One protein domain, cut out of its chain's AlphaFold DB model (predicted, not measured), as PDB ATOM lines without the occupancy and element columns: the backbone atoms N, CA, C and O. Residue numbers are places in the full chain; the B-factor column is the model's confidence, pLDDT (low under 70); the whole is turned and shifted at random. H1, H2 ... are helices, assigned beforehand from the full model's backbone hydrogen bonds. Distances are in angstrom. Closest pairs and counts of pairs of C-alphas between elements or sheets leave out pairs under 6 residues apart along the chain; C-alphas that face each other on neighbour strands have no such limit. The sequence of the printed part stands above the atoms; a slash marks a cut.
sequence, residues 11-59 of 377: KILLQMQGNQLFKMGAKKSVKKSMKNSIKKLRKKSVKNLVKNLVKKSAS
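This is residues 11 to 59 of the 377 residues of an uncharacterized protein of viral metagenome (UniProt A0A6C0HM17). One long straight helix, H2, makes the length, and a shorter helix, H1, folds back beside its first part across a narrow gap, like an uneven J. Residues 39 to 59 of H2 stick out beyond this fold as a free arm. The printed part has 49 residues, with two named helices, H1 then H2, and no named strand: all helix. It is extended, with a radius of gyration of the C-alphas of 15.4 A and spans of 50 by 21 by 7 A.

Start at H2, residues 28 to 59, where every O i to N i+4 pair is within hydrogen-bond range. Then look at H1, residues 11 to 23, where 7 of 9 such pairs are. The two are near each other: their closest C-alphas are 8.3 A apart. Residues 23 to 29 stand free.

Find C-alpha 28 at (259.801, 10.536, 166.030); from there H2 runs 47.2 A to C-alpha 59 at (222.381, 37.426, 155.965). H1 begins at C-alpha 11, (239.476, 21.756, 173.165), and is 19.8 A long.

The C-alphas of Gly 25 and Ser 59, the two farthest apart, are 50.1 A apart. The printed part has no cut, and the link from H1 to H2 is tight. Look for pLDDT under 70 at residues 11 to 22.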
ATOM      1  N   LYS A  11     238.219  20.991 173.032       59.78
ATOM      2  CA  LYS A  11     239.476  21.756 173.165       59.78
ATOM      3  C   LYS A  11     240.365  21.230 174.295       59.78
ATOM      4  O   LYS A  11     241.576  21.171 174.122       59.78
ATOM      5  N   ILE A  12     239.763  20.810 175.409       56.28
ATOM      6  CA  ILE A  12     240.493  20.303 176.580       56.28
ATOM      7  C   ILE A  12     241.090  18.918 176.283       56.28
ATOM      8  O   ILE A  12     242.248  18.668 176.613       56.28
ATOM      9  N   LEU A  13     240.358  18.056 175.562       53.47
ATOM     10  CA  LEU A  13     240.859  16.732 175.171       53.47
ATOM     11  C   LEU A  13     242.091  16.819 174.251       53.47
ATOM     12  O   LEU A  13     243.058  16.087 174.452       53.47
ATOM     13  N   LEU A  14     242.098  17.754 173.290       60.47
ATOM     14  CA  LEU A  14     243.248  17.952 172.396       60.47
ATOM     15  C   LEU A  14     244.491  18.480 173.126       60.47
ATOM     16  O   LEU A  14     245.611  18.176 172.718       60.47
ATOM     17  N   GLN A  15     244.312  19.281 174.177       61.84
ATOM     18  CA  GLN A  15     245.429  19.866 174.921       61.84
ATOM     19  C   GLN A  15     246.050  18.854 175.895       61.84
ATOM     20  O   GLN A  15     247.272  18.788 176.013       61.84
ATOM     21  N   MET A  16     245.231  17.999 176.520       56.81
ATOM     22  CA  MET A  16     245.725  16.930 177.398       56.81
ATOM     23  C   MET A  16     246.445  15.814 176.632       56.81
ATOM     24  O   MET A  16     247.494  15.352 177.082       56.81
ATOM     25  N   GLN A  17     245.944  15.411 175.458       63.59
ATOM     26  CA  GLN A  17     246.583  14.355 174.660       63.59
ATOM     27  C   GLN A  17     247.951  14.779 174.105       63.59
ATOM     28  O   GLN A  17     248.858  13.954 174.027       63.59
ATOM     29  N   GLY A  18     248.142  16.065 173.786       61.00
ATOM     30  CA  GLY A  18     249.436  16.579 173.326       61.00
ATOM     31  C   GLY A  18     250.539  16.481 174.386       61.00
ATOM     32  O   GLY A  18     251.646  16.043 174.077       61.00
ATOM     33  N   ASN A  19     250.228  16.829 175.638       63.38
ATOM     34  CA  ASN A  19     251.219  16.851 176.721       63.38
ATOM     35  C   ASN A  19     251.535  15.455 177.277       63.38
ATOM     36  O   ASN A  19     252.678  15.196 177.644       63.38
ATOM     37  N   GLN A  20     250.558  14.544 177.298       65.88
ATOM     38  CA  GLN A  20     250.766  13.149 177.709       65.88
ATOM     39  C   GLN A  20     251.665  12.402 176.706       65.88
ATOM     40  O   GLN A  20     252.616  11.728 177.099       65.88
ATOM     41  N   LEU A  21     251.457  12.589 175.396       57.12
ATOM     42  CA  LEU A  21     252.254  11.891 174.376       57.12
ATOM     43  C   LEU A  21     253.705  12.388 174.272       57.12
ATOM     44  O   LEU A  21     254.579  11.649 173.818       57.12
ATOM     45  N   PHE A  22     253.977  13.631 174.681       61.59
ATOM     46  CA  PHE A  22     255.345  14.148 174.756       61.59
ATOM     47  C   PHE A  22     256.160  13.476 175.866       61.59
ATOM     48  O   PHE A  22     257.368  13.323 175.694       61.59
ATOM     49  N   LYS A  23     255.494  13.016 176.935       71.25
ATOM     50  CA  LYS A  23     256.120  12.309 178.060       71.25
ATOM     51  C   LYS A  23     256.329  10.809 177.804       71.25
ATOM     52  O   LYS A  23     257.280  10.248 178.320       71.25
ATOM     53  N   MET A  24     255.519  10.169 176.956       71.75
ATOM     54  CA  MET A  24     255.551   8.707 176.741       71.75
ATOM     55  C   MET A  24     256.562   8.199 175.688       71.75
ATOM     56  O   MET A  24     256.324   7.176 175.057       71.75
ATOM     57  N   GLY A  25     257.669   8.900 175.418       81.88
ATOM     58  CA  GLY A  25     258.736   8.347 174.558       81.88
ATOM     59  C   GLY A  25     258.329   7.966 173.118       81.88
ATOM     60  O   GLY A  25     259.024   7.191 172.469       81.88
ATOM     61  N   ALA A  26     257.221   8.493 172.584       83.88
ATOM     62  CA  ALA A  26     256.726   8.096 171.263       83.88
ATOM     63  C   ALA A  26     257.769   8.337 170.148       83.88
ATOM     64  O   ALA A  26     258.377   9.416 170.078       83.88
ATOM     65  N   LYS A  27     257.930   7.349 169.247       92.19
ATOM     66  CA  LYS A  27     258.857   7.386 168.100       92.19
ATOM     67  C   LYS A  27     258.680   8.680 167.282       92.19
ATOM     68  O   LYS A  27     257.558   9.158 167.078       92.19
ATOM     69  N   LYS A  28     259.786   9.252 166.774       90.19
ATOM     70  CA  LYS A  28     259.801  10.536 166.030       90.19
ATOM     71  C   LYS A  28     258.804  10.563 164.853       90.19
ATOM     72  O   LYS A  28     258.185  11.599 164.605       90.19
ATOM     73  N   SER A  29     258.591   9.429 164.180       86.81
ATOM     74  CA  SER A  29     257.627   9.273 163.078       86.81
ATOM     75  C   SER A  29     256.173   9.512 163.511       86.81
ATOM     76  O   SER A  29     255.445  10.259 162.853       86.81
ATOM     77  N   VAL A  30     255.769   8.978 164.668       87.81
ATOM     78  CA  VAL A  30     254.422   9.150 165.241       87.81
ATOM     79  C   VAL A  30     254.186  10.611 165.629       87.81
ATOM     80  O   VAL A  30     253.148  11.188 165.298       87.81
ATOM     81  N   LYS A  31     255.190  11.261 166.234       85.81
ATOM     82  CA  LYS A  31     255.132  12.694 166.571       85.81
ATOM     83  C   LYS A  31     254.953  13.568 165.320       85.81
ATOM     84  O   LYS A  31     254.159  14.511 165.346       85.81
ATOM     85  N   LYS A  32     255.650  13.258 164.218       91.31
ATOM     86  CA  LYS A  32     255.541  13.998 162.943       91.31
ATOM     87  C   LYS A  32     254.168  13.806 162.288       91.31
ATOM     88  O   LYS A  32     253.544  14.792 161.894       91.31
ATOM     89  N   SER A  33     253.662  12.571 162.248       91.31
ATOM     90  CA  SER A  33     252.326  12.261 161.718       91.31
ATOM     91  C   SER A  33     251.218  12.979 162.501       91.31
ATOM     92  O   SER A  33     250.384  13.679 161.920       91.31
ATOM     93  N   MET A  34     251.270  12.937 163.837       88.62
ATOM     94  CA  MET A  34     250.255  13.575 164.680       88.62
ATOM     95  C   MET A  34     250.270  15.107 164.565       88.62
ATOM     96  O   MET A  34     249.207  15.728 164.468       88.62
ATOM     97  N   LYS A  35     251.457  15.731 164.486       90.19
ATOM     98  CA  LYS A  35     251.579  17.176 164.211       90.19
ATOM     99  C   LYS A  35     250.919  17.556 162.881       90.19
ATOM    100  O   LYS A  35     250.190  18.551 162.826       90.19
ATOM    101  N   ASN A  36     251.111  16.756 161.832       91.62
ATOM    102  CA  ASN A  36     250.490  16.993 160.527       91.62
ATOM    103  C   ASN A  36     248.960  16.854 160.575       91.62
ATOM    104  O   ASN A  36     248.254  17.700 160.019       91.62
ATOM    105  N   SER A  37     248.437  15.860 161.295       86.50
ATOM    106  CA  SER A  37     246.992  15.671 161.491       86.50
ATOM    107  C   SER A  37     246.352  16.827 162.265       86.50
ATOM    108  O   SER A  37     245.325  17.362 161.838       86.50
ATOM    109  N   ILE A  38     246.994  17.309 163.337       87.44
ATOM    110  CA  ILE A  38     246.526  18.488 164.086       87.44
ATOM    111  C   ILE A  38     246.547  19.740 163.193       87.44
ATOM    112  O   ILE A  38     245.593  20.524 163.211       87.44
ATOM    113  N   LYS A  39     247.587  19.923 162.365       90.75
ATOM    114  CA  LYS A  39     247.679  21.050 161.418       90.75
ATOM    115  C   LYS A  39     246.554  21.004 160.374       90.75
ATOM    116  O   LYS A  39     245.931  22.037 160.118       90.75
ATOM    117  N   LYS A  40     246.234  19.823 159.825       90.94
ATOM    118  CA  LYS A  40     245.097  19.622 158.902       90.94
ATOM    119  C   LYS A  40     243.751  19.921 159.577       90.94
ATOM    120  O   LYS A  40     242.935  20.645 159.006       90.94
ATOM    121  N   LEU A  41     243.539  19.442 160.805       86.25
ATOM    122  CA  LEU A  41     242.307  19.690 161.566       86.25
ATOM    123  C   LEU A  41     242.112  21.174 161.889       86.25
ATOM    124  O   LEU A  41     241.012  21.701 161.705       86.25
ATOM    125  N   ARG A  42     243.177  21.880 162.294       88.38
ATOM    126  CA  ARG A  42     243.125  23.331 162.531       88.38
ATOM    127  C   ARG A  42     242.779  24.092 161.253       88.38
ATOM    128  O   ARG A  42     241.857  24.904 161.282       88.38
ATOM    129  N   LYS A  43     243.424  23.778 160.120       90.50
ATOM    130  CA  LYS A  43     243.098  24.394 158.819       90.50
ATOM    131  C   LYS A  43     241.632  24.166 158.422       90.50
ATOM    132  O   LYS A  43     240.959  25.114 158.021       90.50
ATOM    133  N   LYS A  44     241.106  22.945 158.587       91.06
ATOM    134  CA  LYS A  44     239.701  22.619 158.273       91.06
ATOM    135  C   LYS A  44     238.720  23.354 159.196       91.06
ATOM    136  O   LYS A  44     237.725  23.899 158.722       91.06
ATOM    137  N   SER A  45     239.023  23.432 160.494       88.44
ATOM    138  CA  SER A  45     238.200  24.158 161.467       88.44
ATOM    139  C   SER A  45     238.162  25.662 161.191       88.44
ATOM    140  O   SER A  45     237.091  26.260 161.269       88.44
ATOM    141  N   VAL A  46     239.304  26.272 160.854       89.31
ATOM    142  CA  VAL A  46     239.379  27.702 160.515       89.31
ATOM    143  C   VAL A  46     238.609  27.984 159.223       89.31
ATOM    144  O   VAL A  46     237.780  28.888 159.207       89.31
ATOM    145  N   LYS A  47     238.770  27.156 158.179       91.69
ATOM    146  CA  LYS A  47     238.021  27.299 156.915       91.69
ATOM    147  C   LYS A  47     236.504  27.249 157.133       91.69
ATOM    148  O   LYS A  47     235.772  28.045 156.551       91.69
ATOM    149  N   ASN A  48     236.027  26.357 158.003       89.44
ATOM    150  CA  ASN A  48     234.602  26.264 158.337       89.44
ATOM    151  C   ASN A  48     234.108  27.457 159.170       89.44
ATOM    152  O   ASN A  48     232.979  27.907 158.975       89.44
ATOM    153  N   LEU A  49     234.935  27.988 160.075       86.25
ATOM    154  CA  LEU A  49     234.598  29.183 160.851       86.25
ATOM    155  C   LEU A  49     234.462  30.413 159.945       86.25
ATOM    156  O   LEU A  49     233.462  31.122 160.039       86.25
ATOM    157  N   VAL A  50     235.418  30.612 159.032       91.31
ATOM    158  CA  VAL A  50     235.397  31.709 158.051       91.31
ATOM    159  C   VAL A  50     234.170  31.603 157.146       91.31
ATOM    160  O   VAL A  50     233.427  32.572 157.020       91.31
ATOM    161  N   LYS A  51     233.867  30.413 156.603       92.88
ATOM    162  CA  LYS A  51     232.651  30.194 155.794       92.88
ATOM    163  C   LYS A  51     231.364  30.562 156.541       92.88
ATOM    164  O   LYS A  51     230.463  31.152 155.951       92.88
ATOM    165  N   ASN A  52     231.269  30.225 157.826       88.75
ATOM    166  CA  ASN A  52     230.091  30.548 158.630       88.75
ATOM    167  C   ASN A  52     229.986  32.044 158.951       88.75
ATOM    168  O   ASN A  52     228.878  32.574 158.973       88.75
ATOM    169  N   LEU A  53     231.113  32.727 159.175       87.62
ATOM    170  CA  LEU A  53     231.135  34.177 159.385       87.62
ATOM    171  C   LEU A  53     230.704  34.931 158.123       87.62
ATOM    172  O   LEU A  53     229.831  35.786 158.221       87.62
ATOM    173  N   VAL A  54     231.220  34.541 156.952       94.12
ATOM    174  CA  VAL A  54     230.841  35.128 155.654       94.12
ATOM    175  C   VAL A  54     229.353  34.914 155.350       94.12
ATOM    176  O   VAL A  54     228.660  35.835 154.928       94.12
ATOM    177  N   LYS A  55     228.809  33.718 155.624       90.44
ATOM    178  CA  LYS A  55     227.363  33.475 155.478       90.44
ATOM    179  C   LYS A  55     226.529  34.345 156.422       90.44
ATOM    180  O   LYS A  55     225.484  34.850 156.021       90.44
ATOM    181  N   LYS A  56     226.984  34.535 157.666       85.88
ATOM    182  CA  LYS A  56     226.266  35.330 158.671       85.88
ATOM    183  C   LYS A  56     226.307  36.832 158.367       85.88
ATOM    184  O   LYS A  56     225.313  37.517 158.598       85.88
ATOM    185  N   SER A  57     227.417  37.349 157.836       82.19
ATOM    186  CA  SER A  57     227.501  38.749 157.400       82.19
ATOM    187  C   SER A  57     226.597  39.012 156.192       82.19
ATOM    188  O   SER A  57     225.863  39.997 156.198       82.19
ATOM    189  N   ALA A  58     226.549  38.087 155.226       83.88
ATOM    190  CA  ALA A  58     225.660  38.189 154.067       83.88
ATOM    191  C   ALA A  58     224.168  38.187 154.457       83.88
ATOM    192  O   ALA A  58     223.377  38.929 153.877       83.88
ATOM    193  N   SER A  59     223.768  37.411 155.476       78.06
ATOM    194  CA  SER A  59     222.381  37.426 155.965       78.06
ATOM    195  C   SER A  59     222.010  38.709 156.715       78.06
ATOM    196  O   SER A  59     220.852  39.110 156.691       78.06
TER     197      SER A  59